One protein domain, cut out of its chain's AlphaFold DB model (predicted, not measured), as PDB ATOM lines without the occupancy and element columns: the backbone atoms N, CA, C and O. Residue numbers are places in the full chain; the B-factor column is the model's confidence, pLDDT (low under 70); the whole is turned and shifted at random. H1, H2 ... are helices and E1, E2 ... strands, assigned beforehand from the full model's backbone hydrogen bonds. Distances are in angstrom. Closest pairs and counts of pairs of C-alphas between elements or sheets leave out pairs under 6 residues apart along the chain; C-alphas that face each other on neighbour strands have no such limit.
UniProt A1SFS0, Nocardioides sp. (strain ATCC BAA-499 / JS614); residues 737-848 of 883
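What this domain is: This is residues 737 to 848 of the 883 residues of a protein of Nocardioides sp. (strain ATCC BAA-499 / JS614) (UniProt A1SFS0). A small, fully parallel sheet of three strands, in the order E2 E1 E3, has H5 and H6 running along one face, with H4 standing up from that face where E2 ends, and the single helix H2 along the opposite face. H1 and H3 lie by the starting ends of the strands and only graze the sheet. The printed part has 112 residues with six named helices and three named strands, in the order H1 E1 H2 H3 E2 H4 H5 E3 H6; the class is mixed, helices and strands. It is compact, with a radius of gyration of the C-alphas of 13.9 A, and only just elongated, spanning 41 by 27 by 18 A.

Where its parts are: H1 holds residues 737 to 742, with C-alpha 737 at (204.552, 166.592, 209.579). E1, residues 746 to 751, is 16.2 A long. H2, residues 753 to 763, is 15.8 A long, and H3 holds residues 765 to 772. E2, residues 776 to 780, runs on without a link residue into H4, residues 781 to 788, whose first C-alpha is at (218.649, 170.015, 220.253). H5, residues 797 to 812, is 19.7 A long and has a kink of 37 degrees near residue 804. E3 holds residues 818 to 822. H6, residues 834 to 847, is 20.4 A long and ends with C-alpha 847 at (211.403, 182.706, 211.286).

How they stand to each other: E1 is the inner strand. It is parallel to E2 at 17 degrees, with N 777 and O 747 2.9 A apart, and to E3 at 10 degrees, with N 748 and O 819 2.8 A apart; both pairs are within hydrogen-bond range. E1, H2 H3, E2 form a strand-helix-strand unit, two parallel neighbour strands joined through helices; E2, H4 H5, E3 form a split one, with E1 between its strands. Both crossovers are right-handed. H5 lies over E2 and E1 at a height over the sheet of 11.1 A, and H6 over E3 at 10.0 A; these two are near each other. H4 touches H5 with residues 797 to 804 of H5 alone, closest at C-alphas 788 and 799, 5.0 A. H4 and H6 only just touch, with 3 pairs of C-alphas within 8 A, made by residues 836 to 840 of H6 alone; the closest are those of Leu 785 and Ser 837, 6.9 A. H2, on the opposite face, lies over E1 at a height of 9.9 A, on a local plane fitted, only just, to 6 C-alphas. Every O i to N i+4 pair is within hydrogen-bond range in H1, H3, H4 and H6, against 5 of 7 in H2 and 11 of 12 in H5.

The domain as a whole: The C-alphas farthest apart, those of Pro 765 and Asp 792, are 42.0 A apart. The printed part has no cut. The link from E3 to H6, 11 residues, is long. The mean pLDDT of the printed part is 72.3; 44 residues are under 70, among them residues 812 to 818 and 822 to 838.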
ATOM      1  N   LEU A 737     203.214 166.652 210.158       64.38
ATOM      2  CA  LEU A 737     204.552 166.592 209.579       64.38
ATOM      3  C   LEU A 737     204.640 165.652 208.365       64.38
ATOM      4  O   LEU A 737     205.204 166.015 207.335       64.38
ATOM      5  N   ARG A 738     204.082 164.441 208.469       67.00
ATOM      6  CA  ARG A 738     204.064 163.474 207.365       67.00
ATOM      7  C   ARG A 738     203.246 164.015 206.194       67.00
ATOM      8  O   ARG A 738     203.726 163.975 205.067       67.00
ATOM      9  N   GLY A 739     202.077 164.598 206.473       66.50
ATOM     10  CA  GLY A 739     201.257 165.273 205.459       66.50
ATOM     11  C   GLY A 739     201.953 166.487 204.828       66.50
ATOM     12  O   GLY A 739     201.874 166.686 203.616       66.50
ATOM     13  N   GLY A 740     202.699 167.267 205.617       69.44
ATOM     14  CA  GLY A 740     203.514 168.387 205.137       69.44
ATOM     15  C   GLY A 740     204.636 167.943 204.194       69.44
ATOM     16  O   GLY A 740     204.783 168.483 203.100       69.44
ATOM     17  N   ILE A 741     205.393 166.910 204.568       72.50
ATOM     18  CA  ILE A 741     206.466 166.360 203.722       72.50
ATOM     19  C   ILE A 741     205.889 165.727 202.444       72.50
ATOM     20  O   ILE A 741     206.415 165.950 201.354       72.50
ATOM     21  N   GLU A 742     204.791 164.972 202.548       73.62
ATOM     22  CA  GLU A 742     204.118 164.353 201.395       73.62
ATOM     23  C   GLU A 742     203.529 165.400 200.427       73.62
ATOM     24  O   GLU A 742     203.506 165.168 199.218       73.62
ATOM     25  N   SER A 743     203.124 166.575 200.927       69.00
ATOM     26  CA  SER A 743     202.666 167.719 200.118       69.00
ATOM     27  C   SER A 743     203.795 168.622 199.596       69.00
ATOM     28  O   SER A 743     203.531 169.575 198.863       69.00
ATOM     29  N   GLY A 744     205.054 168.296 199.906       68.62
ATOM     30  CA  GLY A 744     206.239 168.970 199.378       68.62
ATOM     31  C   GLY A 744     206.760 170.145 200.208       68.62
ATOM     32  O   GLY A 744     207.692 170.811 199.756       68.62
ATOM     33  N   GLN A 745     206.214 170.396 201.403       73.75
ATOM     34  CA  GLN A 745     206.759 171.398 202.326       73.75
ATOM     35  C   GLN A 745     208.114 170.960 202.889       73.75
ATOM     36  O   GLN A 745     208.361 169.774 203.129       73.75
ATOM     37  N   ALA A 746     208.983 171.941 203.128       80.56
ATOM     38  CA  ALA A 746     210.280 171.723 203.744       80.56
ATOM     39  C   ALA A 746     210.160 171.802 205.276       80.56
ATOM     40  O   ALA A 746     209.372 172.590 205.787       80.56
ATOM     41  N   TRP A 747     210.932 171.017 206.026       80.94
ATOM     42  CA  TRP A 747     210.836 170.940 207.485       80.94
ATOM     43  C   TRP A 747     212.199 171.038 208.172       80.94
ATOM     44  O   TRP A 747     213.142 170.326 207.827       80.94
ATOM     45  N   LEU A 748     212.288 171.902 209.183       81.81
ATOM     46  CA  LEU A 748     213.381 171.929 210.152       81.81
ATOM     47  C   LEU A 748     212.943 171.190 211.412       81.81
ATOM     48  O   LEU A 748     211.940 171.550 212.021       81.81
ATOM     49  N   VAL A 749     213.712 170.196 211.837       82.19
ATOM     50  CA  VAL A 749     213.388 169.397 213.020       82.19
ATOM     51  C   VAL A 749     214.530 169.481 214.018       82.19
ATOM     52  O   VAL A 749     215.636 169.024 213.750       82.19
ATOM     53  N   VAL A 750     214.271 170.079 215.176       78.00
ATOM     54  CA  VAL A 750     215.225 170.228 216.277       78.00
ATOM     55  C   VAL A 750     214.796 169.298 217.408       78.00
ATOM     56  O   VAL A 750     213.842 169.592 218.124       78.00
ATOM     57  N   THR A 751     215.464 168.155 217.557       78.25
ATOM     58  CA  THR A 751     215.082 167.108 218.526       78.25
ATOM     59  C   THR A 751     216.305 166.508 219.216       78.25
ATOM     60  O   THR A 751     217.446 166.743 218.817       78.25
ATOM     61  N   THR A 752     216.092 165.763 220.300       75.44
ATOM     62  CA  THR A 752     217.159 165.009 220.972       75.44
ATOM     63  C   THR A 752     217.445 163.698 220.236       75.44
ATOM     64  O   THR A 752     216.562 163.135 219.589       75.44
ATOM     65  N   ALA A 753     218.659 163.158 220.388       69.56
ATOM     66  CA  ALA A 753     219.048 161.885 219.772       69.56
ATOM     67  C   ALA A 753     218.062 160.730 220.052       69.56
ATOM     68  O   ALA A 753     217.727 159.986 219.135       69.56
ATOM     69  N   ALA A 754     217.541 160.623 221.281       63.84
ATOM     70  CA  ALA A 754     216.587 159.577 221.662       63.84
ATOM     71  C   ALA A 754     215.239 159.687 220.925       63.84
ATOM     72  O   ALA A 754     214.633 158.677 220.577       63.84
ATOM     73  N   ARG A 755     214.762 160.908 220.657       67.31
ATOM     74  CA  ARG A 755     213.494 161.124 219.943       67.31
ATOM     75  C   ARG A 755     213.654 161.148 218.427       67.31
ATOM     76  O   ARG A 755     212.701 160.837 217.719       67.31
ATOM     77  N   ARG A 756     214.857 161.427 217.923       74.19
ATOM     78  CA  ARG A 756     215.186 161.355 216.495       74.19
ATOM     79  C   ARG A 756     214.951 159.960 215.909       74.19
ATOM     80  O   ARG A 756     214.456 159.847 214.794       74.19
ATOM     81  N   GLU A 757     215.279 158.903 216.648       66.31
ATOM     82  CA  GLU A 757     215.105 157.521 216.181       66.31
ATOM     83  C   GLU A 757     213.622 157.116 216.110       66.31
ATOM     84  O   GLU A 757     213.175 156.549 215.109       66.31
ATOM     85  N   ALA A 758     212.829 157.504 217.114       63.16
ATOM     86  CA  ALA A 758     211.373 157.344 217.102       63.16
ATOM     87  C   ALA A 758     210.725 158.137 215.953       63.16
ATOM     88  O   ALA A 758     209.871 157.627 215.224       63.16
ATOM     89  N   PHE A 759     211.197 159.365 215.734       68.75
ATOM     90  CA  PHE A 759     210.768 160.234 214.646       68.75
ATOM     91  C   PHE A 759     211.057 159.630 213.264       68.75
ATOM     92  O   PHE A 759     210.143 159.506 212.443       68.75
ATOM     93  N   ALA A 760     212.292 159.184 213.020       71.31
ATOM     94  CA  ALA A 760     212.685 158.546 211.766       71.31
ATOM     95  C   ALA A 760     211.875 157.264 211.512       71.31
ATOM     96  O   ALA A 760     211.387 157.045 210.401       71.31
ATOM     97  N   SER A 761     211.641 156.471 212.562       69.31
ATOM     98  CA  SER A 761     210.815 155.260 212.499       69.31
ATOM     99  C   SER A 761     209.351 155.562 212.148       69.31
ATOM    100  O   SER A 761     208.747 154.828 211.368       69.31
ATOM    101  N   SER A 762     208.787 156.669 212.647       67.31
ATOM    102  CA  SER A 762     207.396 157.071 212.369       67.31
ATOM    103  C   SER A 762     207.149 157.505 210.912       67.31
ATOM    104  O   SER A 762     206.062 157.296 210.365       67.31
ATOM    105  N   LEU A 763     208.165 158.085 210.265       72.19
ATOM    106  CA  LEU A 763     208.134 158.498 208.858       72.19
ATOM    107  C   LEU A 763     208.547 157.363 207.907       72.19
ATOM    108  O   LEU A 763     208.187 157.377 206.726       72.19
ATOM    109  N   GLY A 764     209.292 156.372 208.405       79.00
ATOM    110  CA  GLY A 764     209.746 155.224 207.630       79.00
ATOM    111  C   GLY A 764     210.529 155.653 206.374       79.00
ATOM    112  O   GLY A 764     211.388 156.533 206.453       79.00
ATOM    113  N   PRO A 765     210.237 155.097 205.182       76.62
ATOM    114  CA  PRO A 765     210.964 155.419 203.945       76.62
ATOM    115  C   PRO A 765     210.879 156.892 203.501       76.62
ATOM    116  O   PRO A 765     211.738 157.368 202.749       76.62
ATOM    117  N   LEU A 766     209.853 157.627 203.951       76.50
ATOM    118  CA  LEU A 766     209.684 159.049 203.627       76.50
ATOM    119  C   LEU A 766     210.782 159.907 204.257       76.50
ATOM    120  O   LEU A 766     211.189 160.893 203.651       76.50
ATOM    121  N   HIS A 767     211.307 159.505 205.419       84.50
ATOM    122  CA  HIS A 767     212.366 160.222 206.135       84.50
ATOM    123  C   HIS A 767     213.644 160.349 205.301       84.50
ATOM    124  O   HIS A 767     214.090 161.456 204.994       84.50
ATOM    125  N   ALA A 768     214.176 159.212 204.846       79.38
ATOM    126  CA  ALA A 768     215.380 159.166 204.019       79.38
ATOM    127  C   ALA A 768     215.182 159.892 202.678       79.38
ATOM    128  O   ALA A 768     216.080 160.583 202.197       79.38
ATOM    129  N   THR A 769     213.983 159.783 202.097       81.06
ATOM    130  CA  THR A 769     213.638 160.448 200.833       81.06
ATOM    131  C   THR A 769     213.580 161.972 200.990       81.06
ATOM    132  O   THR A 769     214.094 162.694 200.136       81.06
ATOM    133  N   ALA A 770     212.998 162.474 202.082       81.12
ATOM    134  CA  ALA A 770     212.901 163.904 202.368       81.12
ATOM    135  C   ALA A 770     214.272 164.527 202.684       81.12
ATOM    136  O   ALA A 770     214.579 165.611 202.184       81.12
ATOM    137  N   LEU A 771     215.126 163.813 203.430       83.12
ATOM    138  CA  LEU A 771     216.522 164.202 203.666       83.12
ATOM    139  C   LEU A 771     217.310 164.293 202.353       83.12
ATOM    140  O   LEU A 771     217.978 165.295 202.102       83.12
ATOM    141  N   ALA A 772     217.190 163.285 201.485       80.38
ATOM    142  CA  ALA A 772     217.885 163.257 200.197       80.38
ATOM    143  C   ALA A 772     217.441 164.387 199.250       80.38
ATOM    144  O   ALA A 772     218.244 164.884 198.462       80.38
ATOM    145  N   ARG A 773     216.176 164.816 199.336       81.62
ATOM    146  CA  ARG A 773     215.623 165.941 198.561       81.62
ATOM    147  C   ARG A 773     215.903 167.313 199.178       81.62
ATOM    148  O   ARG A 773     215.506 168.317 198.598       81.62
ATOM    149  N   GLY A 774     216.544 167.370 200.346       81.88
ATOM    150  CA  GLY A 774     216.749 168.615 201.086       81.88
ATOM    151  C   GLY A 774     215.459 169.229 201.641       81.88
ATOM    152  O   GLY A 774     215.474 170.381 202.060       81.88
ATOM    153  N   GLN A 775     214.355 168.472 201.657       81.50
ATOM    154  CA  GLN A 775     213.060 168.887 202.207       81.50
ATOM    155  C   GLN A 775     212.980 168.672 203.722       81.50
ATOM    156  O   GLN A 775     212.037 169.127 204.353       81.50
ATOM    157  N   LEU A 776     213.949 167.991 204.331       85.25
ATOM    158  CA  LEU A 776     214.029 167.796 205.774       85.25
ATOM    159  C   LEU A 776     215.456 168.100 206.235       85.25
ATOM    160  O   LEU A 776     216.413 167.558 205.687       85.25
ATOM    161  N   VAL A 777     215.609 168.963 207.237       85.50
ATOM    162  CA  VAL A 777     216.885 169.215 207.918       85.50
ATOM    163  C   VAL A 777     216.682 168.956 209.396       85.50
ATOM    164  O   VAL A 777     215.805 169.540 210.023       85.50
ATOM    165  N   GLU A 778     217.520 168.097 209.959       88.62
ATOM    166  CA  GLU A 778     217.483 167.759 211.376       88.62
ATOM    167  C   GLU A 778     218.660 168.405 212.100       88.62
ATOM    168  O   GLU A 778     219.802 168.336 211.637       88.62
ATOM    169  N   LEU A 779     218.389 169.017 213.247       84.56
ATOM    170  CA  LEU A 779     219.394 169.555 214.149       84.56
ATOM    171  C   LEU A 779     219.273 168.872 215.511       84.56
ATOM    172  O   LEU A 779     218.175 168.678 216.031       84.56
ATOM    173  N   ASP A 780     220.413 168.542 216.114       85.75
ATOM    174  CA  ASP A 780     220.432 168.049 217.489       85.75
ATOM    175  C   ASP A 780     220.116 169.198 218.454       85.75
ATOM    176  O   ASP A 780     220.759 170.253 218.417       85.75
ATOM    177  N   ALA A 781     219.123 169.002 219.318       78.50
ATOM    178  CA  ALA A 781     218.649 170.015 220.253       78.50
ATOM    179  C   ALA A 781     219.745 170.495 221.221       78.50
ATOM    180  O   ALA A 781     219.853 171.697 221.474       78.50
ATOM    181  N   TYR A 782     220.586 169.588 221.729       76.56
ATOM    182  CA  TYR A 782     221.635 169.925 222.693       76.56
ATOM    183  C   TYR A 782     222.781 170.692 222.030       76.56
ATOM    184  O   TYR A 782     223.202 171.738 222.526       76.56
ATOM    185  N   GLU A 783     223.264 170.207 220.887       78.69
ATOM    186  CA  GLU A 783     224.352 170.853 220.156       78.69
ATOM    187  C   GLU A 783     223.910 172.190 219.558       78.69
ATOM    188  O   GLU A 783     224.687 173.146 219.561       78.69
ATOM    189  N   THR A 784     222.656 172.293 219.105       81.44
ATOM    190  CA  THR A 784     222.095 173.563 218.631       81.44
ATOM    191  C   THR A 784     222.098 174.577 219.757       81.44
ATOM    192  O   THR A 784     222.715 175.623 219.584       81.44
ATOM    193  N   LEU A 785     221.524 174.244 220.923       79.00
ATOM    194  CA  LEU A 785     221.528 175.122 222.096       79.00
ATOM    195  C   LEU A 785     222.951 175.506 222.503       79.00
ATOM    196  O   LEU A 785     223.238 176.688 222.655       79.00
ATOM    197  N   ARG A 786     223.882 174.552 222.591       77.88
ATOM    198  CA  ARG A 786     225.281 174.840 222.946       77.88
ATOM    199  C   ARG A 786     225.947 175.816 221.973       77.88
ATOM    200  O   ARG A 786     226.673 176.706 222.407       77.88
ATOM    201  N   ARG A 787     225.721 175.657 220.667       81.12
ATOM    202  CA  ARG A 787     226.343 176.507 219.642       81.12
ATOM    203  C   ARG A 787     225.736 177.893 219.577       81.12
ATOM    204  O   ARG A 787     226.467 178.836 219.314       81.12
ATOM    205  N   VAL A 788     224.434 178.021 219.796       81.94
ATOM    206  CA  VAL A 788     223.739 179.315 219.758       81.94
ATOM    207  C   VAL A 788     223.786 180.050 221.098       81.94
ATOM    208  O   VAL A 788     223.361 181.195 221.159       81.94
ATOM    209  N   THR A 789     224.337 179.436 222.152       81.56
ATOM    210  CA  THR A 789     224.524 180.073 223.464       81.56
ATOM    211  C   THR A 789     225.890 180.764 223.545       81.56
ATOM    212  O   THR A 789     226.924 180.189 223.181       81.56
ATOM    213  N   SER A 790     225.916 182.009 224.014       78.31
ATOM    214  CA  SER A 790     227.135 182.759 224.335       78.31
ATOM    215  C   SER A 790     227.703 182.382 225.710       78.31
ATOM    216  O   SER A 790     227.083 181.675 226.500       78.31
ATOM    217  N   ALA A 791     228.927 182.830 226.005       72.75
ATOM    218  CA  ALA A 791     229.623 182.494 227.254       72.75
ATOM    219  C   ALA A 791     228.916 183.005 228.530       72.75
ATOM    220  O   ALA A 791     229.175 182.494 229.615       72.75
ATOM    221  N   ASP A 792     228.028 183.989 228.401       72.00
ATOM    222  CA  ASP A 792     227.174 184.549 229.456       72.00
ATOM    223  C   ASP A 792     225.828 183.813 229.608       72.00
ATOM    224  O   ASP A 792     224.976 184.243 230.384       72.00
ATOM    225  N   GLY A 793     225.619 182.706 228.883       69.19
ATOM    226  CA  GLY A 793     224.404 181.900 228.990       69.19
ATOM    227  C   GLY A 793     223.171 182.551 228.358       69.19
ATOM    228  O   GLY A 793     222.058 182.271 228.799       69.19
ATOM    229  N   ARG A 794     223.356 183.425 227.358       77.56
ATOM    230  CA  ARG A 794     222.288 184.039 226.547       77.56
ATOM    231  C   ARG A 794     222.329 183.527 225.106       77.56
ATOM    232  O   ARG A 794     223.296 182.894 224.693       77.56
ATOM    233  N   LEU A 795     221.275 183.780 224.334       80.50
ATOM    234  CA  LEU A 795     221.259 183.454 222.911       80.50
ATOM    235  C   LEU A 795     222.106 184.463 222.115       80.50
ATOM    236  O   LEU A 795     221.854 185.667 222.148       80.50
ATOM    237  N   ASP A 796     223.085 183.968 221.362       85.25
ATOM    238  CA  ASP A 796     223.929 184.752 220.461       85.25
ATOM    239  C   ASP A 796     223.313 184.789 219.054       85.25
ATOM    240  O   ASP A 796     223.205 183.763 218.373       85.25
ATOM    241  N   GLN A 797     222.928 185.986 218.600       81.50
ATOM    242  CA  GLN A 797     222.305 186.202 217.291       81.50
ATOM    243  C   GLN A 797     223.176 185.723 216.125       81.50
ATOM    244  O   GLN A 797     222.678 185.063 215.215       81.50
ATOM    245  N   ALA A 798     224.474 186.035 216.138       77.12
ATOM    246  CA  ALA A 798     225.363 185.709 215.025       77.12
ATOM    247  C   ALA A 798     225.552 184.190 214.908       77.12
ATOM    248  O   ALA A 798     225.584 183.634 213.805       77.12
ATOM    249  N   ARG A 799     225.620 183.498 216.051       83.31
ATOM    250  CA  ARG A 799     225.686 182.032 216.090       83.31
ATOM    251  C   ARG A 799     224.357 181.387 215.702       83.31
ATOM    252  O   ARG A 799     224.369 180.387 214.983       83.31
ATOM    253  N   TYR A 800     223.225 181.966 216.105       85.19
ATOM    254  CA  TYR A 800     221.895 181.548 215.650       85.19
ATOM    255  C   TYR A 800     221.766 181.635 214.121       85.19
ATOM    256  O   TYR A 800     221.428 180.641 213.473       85.19
ATOM    257  N   ASP A 801     222.121 182.773 213.522       75.81
ATOM    258  CA  ASP A 801     222.035 182.990 212.071       75.81
ATOM    259  C   ASP A 801     222.961 182.051 211.279       75.81
ATOM    260  O   ASP A 801     222.675 181.682 210.129       75.81
ATOM    261  N   HIS A 802     224.072 181.643 211.902       77.44
ATOM    262  CA  HIS A 802     225.014 180.686 211.341       77.44
ATOM    263  C   HIS A 802     224.503 179.241 211.406       77.44
ATOM    264  O   HIS A 802     224.583 178.526 210.411       77.44
ATOM    265  N   VAL A 803     223.973 178.800 212.549       79.44
ATOM    266  CA  VAL A 803     223.552 177.403 212.757       79.44
ATOM    267  C   VAL A 803     222.136 177.173 212.235       79.44
ATOM    268  O   VAL A 803     221.924 176.371 211.325       79.44
ATOM    269  N   VAL A 804     221.170 177.908 212.781       80.81
ATOM    270  CA  VAL A 804     219.744 177.772 212.461       80.81
ATOM    271  C   VAL A 804     219.414 178.528 211.180       80.81
ATOM    272  O   VAL A 804     218.787 177.971 210.283       80.81
ATOM    273  N   GLY A 805     219.906 179.762 211.029       75.12
ATOM    274  CA  GLY A 805     219.657 180.561 209.827       75.12
ATOM    275  C   GLY A 805     220.194 179.900 208.552       75.12
ATOM    276  O   GLY A 805     219.566 179.962 207.497       75.12
ATOM    277  N   SER A 806     221.327 179.197 208.634       76.81
ATOM    278  CA  SER A 806     221.863 178.425 207.503       76.81
ATOM    279  C   SER A 806     220.995 177.213 207.161       76.81
ATOM    280  O   SER A 806     220.759 176.939 205.985       76.81
ATOM    281  N   ALA A 807     220.462 176.517 208.171       78.88
ATOM    282  CA  ALA A 807     219.524 175.416 207.967       78.88
ATOM    283  C   ALA A 807     218.224 175.890 207.297       78.88
ATOM    284  O   ALA A 807     217.811 175.303 206.298       78.88
ATOM    285  N   LEU A 808     217.646 176.994 207.776       77.75
ATOM    286  CA  LEU A 808     216.442 177.591 207.193       77.75
ATOM    287  C   LEU A 808     216.666 178.062 205.751       77.75
ATOM    288  O   LEU A 808     215.828 177.802 204.895       77.75
ATOM    289  N   ARG A 809     217.823 178.668 205.435       77.06
ATOM    290  CA  ARG A 809     218.164 179.053 204.050       77.06
ATOM    291  C   ARG A 809     218.281 177.854 203.106       77.06
ATOM    292  O   ARG A 809     217.894 177.962 201.948       77.06
ATOM    293  N   ARG A 810     218.802 176.719 203.586       76.50
ATOM    294  CA  ARG A 810     218.857 175.476 202.794       76.50
ATOM    295  C   ARG A 810     217.465 174.907 202.533       76.50
ATOM    296  O   ARG A 810     217.205 174.479 201.417       76.50
ATOM    297  N   LEU A 811     216.580 174.944 203.529       76.62
ATOM    298  CA  LEU A 811     215.196 174.482 203.394       76.62
ATOM    299  C   LEU A 811     214.366 175.389 202.481       76.62
ATOM    300  O   LEU A 811     213.633 174.889 201.636       76.62
ATOM    301  N   ALA A 812     214.543 176.707 202.582       69.56
ATOM    302  CA  ALA A 812     213.889 177.678 201.705       69.56
ATOM    303  C   ALA A 812     214.310 177.534 200.230       69.56
ATOM    304  O   ALA A 812     213.577 177.932 199.334       69.56
ATOM    305  N   ALA A 813     215.479 176.942 199.956       68.19
ATOM    306  CA  ALA A 813     215.890 176.602 198.594       68.19
ATOM    307  C   ALA A 813     215.188 175.341 198.045       68.19
ATOM    308  O   ALA A 813     215.212 175.116 196.837       68.19
ATOM    309  N   ALA A 814     214.585 174.522 198.916       65.31
ATOM    310  CA  ALA A 814     213.902 173.275 198.568       65.31
ATOM    311  C   ALA A 814     212.363 173.397 198.536       65.31
ATOM    312  O   ALA A 814     211.707 172.515 197.982       65.31
ATOM    313  N   GLY A 815     211.783 174.469 199.089       62.41
ATOM    314  CA  GLY A 815     210.343 174.740 199.037       62.41
ATOM    315  C   GLY A 815     209.966 176.133 199.555       62.41
ATOM    316  O   GLY A 815     210.680 176.717 200.366       62.41
ATOM    317  N   ASP A 816     208.816 176.648 199.106       58.00
ATOM    318  CA  ASP A 816     208.338 178.010 199.416       58.00
ATOM    319  C   ASP A 816     207.813 178.175 200.855       58.00
ATOM    320  O   ASP A 816     207.634 179.294 201.336       58.00
ATOM    321  N   GLN A 817     207.553 177.066 201.555       65.88
ATOM    322  CA  GLN A 817     207.093 177.051 202.943       65.88
ATOM    323  C   GLN A 817     207.939 176.087 203.770       65.88
ATOM    324  O   GLN A 817     208.090 174.914 203.413       65.88
ATOM    325  N   VAL A 818     208.472 176.601 204.881       68.88
ATOM    326  CA  VAL A 818     209.286 175.844 205.834       68.88
ATOM    327  C   VAL A 818     208.506 175.677 207.136       68.88
ATOM    328  O   VAL A 818     208.198 176.665 207.796       68.88
ATOM    329  N   GLY A 819     208.198 174.436 207.506       71.81
ATOM    330  CA  GLY A 819     207.699 174.074 208.829       71.81
ATOM    331  C   GLY A 819     208.848 173.864 209.817       71.81
ATOM    332  O   GLY A 819     209.955 173.486 209.430       71.81
ATOM    333  N   VAL A 820     208.600 174.098 211.105       69.81
ATOM    334  CA  VAL A 820     209.590 173.876 212.168       69.81
ATOM    335  C   VAL A 820     208.970 173.038 213.278       69.81
ATOM    336  O   VAL A 820     207.941 173.404 213.837       69.81
ATOM    337  N   HIS A 821     209.648 171.951 213.644       72.75
ATOM    338  CA  HIS A 821     209.381 171.170 214.851       72.75
ATOM    339  C   HIS A 821     210.555 171.325 215.817       72.75
ATOM    340  O   HIS A 821     211.689 171.047 215.432       72.75
ATOM    341  N   ALA A 822     210.328 171.780 217.051       68.25
ATOM    342  CA  ALA A 822     211.411 172.040 218.003       68.25
ATOM    343  C   ALA A 822     211.089 171.543 219.420       68.25
ATOM    344  O   ALA A 822     210.356 172.178 220.179       68.25
ATOM    345  N   GLU A 823     211.722 170.442 219.820       66.75
ATOM    346  CA  GLU A 823     211.562 169.817 221.134       66.75
ATOM    347  C   GLU A 823     212.739 170.157 222.054       66.75
ATOM    348  O   GLU A 823     213.668 169.377 222.262       66.75
ATOM    349  N   LEU A 824     212.698 171.366 222.617       64.12
ATOM    350  CA  LEU A 824     213.765 171.885 223.486       64.12
ATOM    351  C   LEU A 824     213.473 171.696 224.992       64.12
ATOM    352  O   LEU A 824     214.349 171.905 225.823       64.12
ATOM    353  N   GLY A 825     212.250 171.289 225.362       53.88
ATOM    354  CA  GLY A 825     211.778 171.241 226.759       53.88
ATOM    355  C   GLY A 825     212.444 170.185 227.649       53.88
ATOM    356  O   GLY A 825     212.455 170.337 228.865       53.88
ATOM    357  N   HIS A 826     213.044 169.151 227.056       50.84
ATOM    358  CA  HIS A 826     213.736 168.078 227.782       50.84
ATOM    359  C   HIS A 826     215.248 168.316 227.940       50.84
ATOM    360  O   HIS A 826     215.956 167.470 228.483       50.84
ATOM    361  N   VAL A 827     215.767 169.454 227.462       54.66
ATOM    362  CA  VAL A 827     217.197 169.784 227.525       54.66
ATOM    363  C   VAL A 827     217.491 170.590 228.796       54.66
ATOM    364  O   VAL A 827     217.746 171.787 228.744       54.66
ATOM    365  N   THR A 828     217.455 169.944 229.964       45.81
ATOM    366  CA  THR A 828     217.804 170.557 231.260       45.81
ATOM    367  C   THR A 828     219.096 169.945 231.818       45.81
ATOM    368  O   THR A 828     219.097 169.007 232.610       45.81
ATOM    369  N   ARG A 829     220.247 170.477 231.383       46.59
ATOM    370  CA  ARG A 829     221.577 170.242 231.991       46.59
ATOM    371  C   ARG A 829     222.096 171.560 232.590       46.59
ATOM    372  O   ARG A 829     221.753 172.613 232.064       46.59
ATOM    373  N   PRO A 830     222.978 171.535 233.609       40.66
ATOM    374  CA  PRO A 830     223.307 172.708 234.439       40.66
ATOM    375  C   PRO A 830     224.028 173.875 233.729       40.66
ATOM    376  O   PRO A 830     224.342 174.866 234.375       40.66
ATOM    377  N   LEU A 831     224.299 173.779 232.421       40.41
ATOM    378  CA  LEU A 831     225.012 174.790 231.626       40.41
ATOM    379  C   LEU A 831     224.113 175.616 230.689       40.41
ATOM    380  O   LEU A 831     224.586 176.600 230.133       40.41
ATOM    381  N   LEU A 832     222.853 175.225 230.476       55.44
ATOM    382  CA  LEU A 832     221.949 175.890 229.531       55.44
ATOM    383  C   LEU A 832     220.705 176.347 230.293       55.44
ATOM    384  O   LEU A 832     219.962 175.517 230.817       55.44
ATOM    385  N   SER A 833     220.507 177.662 230.413       57.66
ATOM    386  CA  SER A 833     219.342 178.211 231.110       57.66
ATOM    387  C   SER A 833     218.056 177.875 230.349       57.66
ATOM    388  O   SER A 833     218.017 177.850 229.114       57.66
ATOM    389  N   GLN A 834     216.977 177.633 231.095       61.72
ATOM    390  CA  GLN A 834     215.636 177.421 230.539       61.72
ATOM    391  C   GLN A 834     215.187 178.613 229.668       61.72
ATOM    392  O   GLN A 834     214.440 178.439 228.703       61.72
ATOM    393  N   ASP A 835     215.728 179.801 229.949       63.19
ATOM    394  CA  ASP A 835     215.489 181.039 229.210       63.19
ATOM    395  C   ASP A 835     216.028 180.982 227.774       63.19
ATOM    396  O   ASP A 835     215.312 181.352 226.846       63.19
ATOM    397  N   VAL A 836     217.237 180.445 227.542       68.25
ATOM    398  CA  VAL A 836     217.806 180.339 226.179       68.25
ATOM    399  C   VAL A 836     217.056 179.319 225.331       68.25
ATOM    400  O   VAL A 836     216.825 179.548 224.146       68.25
ATOM    401  N   SER A 837     216.626 178.209 225.934       65.75
ATOM    402  CA  SER A 837     215.749 177.243 225.260       65.75
ATOM    403  C   SER A 837     214.423 177.882 224.842       65.75
ATOM    404  O   SER A 837     213.911 177.607 223.756       65.75
ATOM    405  N   THR A 838     213.869 178.743 225.696       69.94
ATOM    406  CA  THR A 838     212.610 179.446 225.432       69.94
ATOM    407  C   THR A 838     212.778 180.509 224.340       69.94
ATOM    408  O   THR A 838     211.968 180.559 223.417       69.94
ATOM    409  N   ASP A 839     213.862 181.289 224.377       71.69
ATOM    410  CA  ASP A 839     214.178 182.329 223.384       71.69
ATOM    411  C   ASP A 839     214.507 181.733 222.001       71.69
ATOM    412  O   ASP A 839     213.995 182.181 220.972       71.69
ATOM    413  N   LEU A 840     215.281 180.640 221.960       74.44
ATOM    414  CA  LEU A 840     215.550 179.905 220.720       74.44
ATOM    415  C   LEU A 840     214.255 179.374 220.092       74.44
ATOM    416  O   LEU A 840     214.071 179.477 218.879       74.44
ATOM    417  N   ARG A 841     213.356 178.816 220.914       70.00
ATOM    418  CA  ARG A 841     212.049 178.327 220.458       70.00
ATOM    419  C   ARG A 841     211.223 179.461 219.855       70.00
ATOM    420  O   ARG A 841     210.700 179.303 218.758       70.00
ATOM    421  N   ALA A 842     211.147 180.606 220.532       70.12
ATOM    422  CA  ALA A 842     210.404 181.767 220.045       70.12
ATOM    423  C   ALA A 842     210.901 182.233 218.663       70.12
ATOM    424  O   ALA A 842     210.099 182.436 217.754       70.12
ATOM    425  N   ARG A 843     212.220 182.300 218.462       73.62
ATOM    426  CA  ARG A 843     212.830 182.728 217.187       73.62
ATOM    427  C   ARG A 843     212.680 181.724 216.053       73.62
ATOM    428  O   ARG A 843     212.529 182.118 214.899       73.62
ATOM    429  N   LEU A 844     212.717 180.434 216.376       71.00
ATOM    430  CA  LEU A 844     212.418 179.370 215.423       71.00
ATOM    431  C   LEU A 844     210.978 179.484 214.897       71.00
ATOM    432  O   LEU A 844     210.748 179.263 213.711       71.00
ATOM    433  N   HIS A 845     210.038 179.882 215.757       66.19
ATOM    434  CA  HIS A 845     208.652 180.140 215.364       66.19
ATOM    435  C   HIS A 845     208.472 181.450 214.595       66.19
ATOM    436  O   HIS A 845     207.696 181.488 213.649       66.19
ATOM    437  N   GLU A 846     209.204 182.508 214.945       65.00
ATOM    438  CA  GLU A 846     209.149 183.784 214.219       65.00
ATOM    439  C   GLU A 846     209.696 183.661 212.785       65.00
ATOM    440  O   GLU A 846     209.137 184.228 211.847       65.00
ATOM    441  N   ALA A 847     210.765 182.881 212.591       62.00
ATOM    442  CA  ALA A 847     211.403 182.706 211.286       62.00
ATOM    443  C   ALA A 847     210.592 181.837 210.302       62.00
ATOM    444  O   ALA A 847     210.837 181.887 209.095       62.00
ATOM    445  N   ALA A 848     209.640 181.050 210.801       58.97
ATOM    446  CA  ALA A 848     208.803 180.151 210.022       58.97
ATOM    447  C   ALA A 848     207.344 180.594 210.134       58.97
ATOM    448  O   ALA A 848     206.596 180.125 210.987       58.97
TER     449      ALA A 848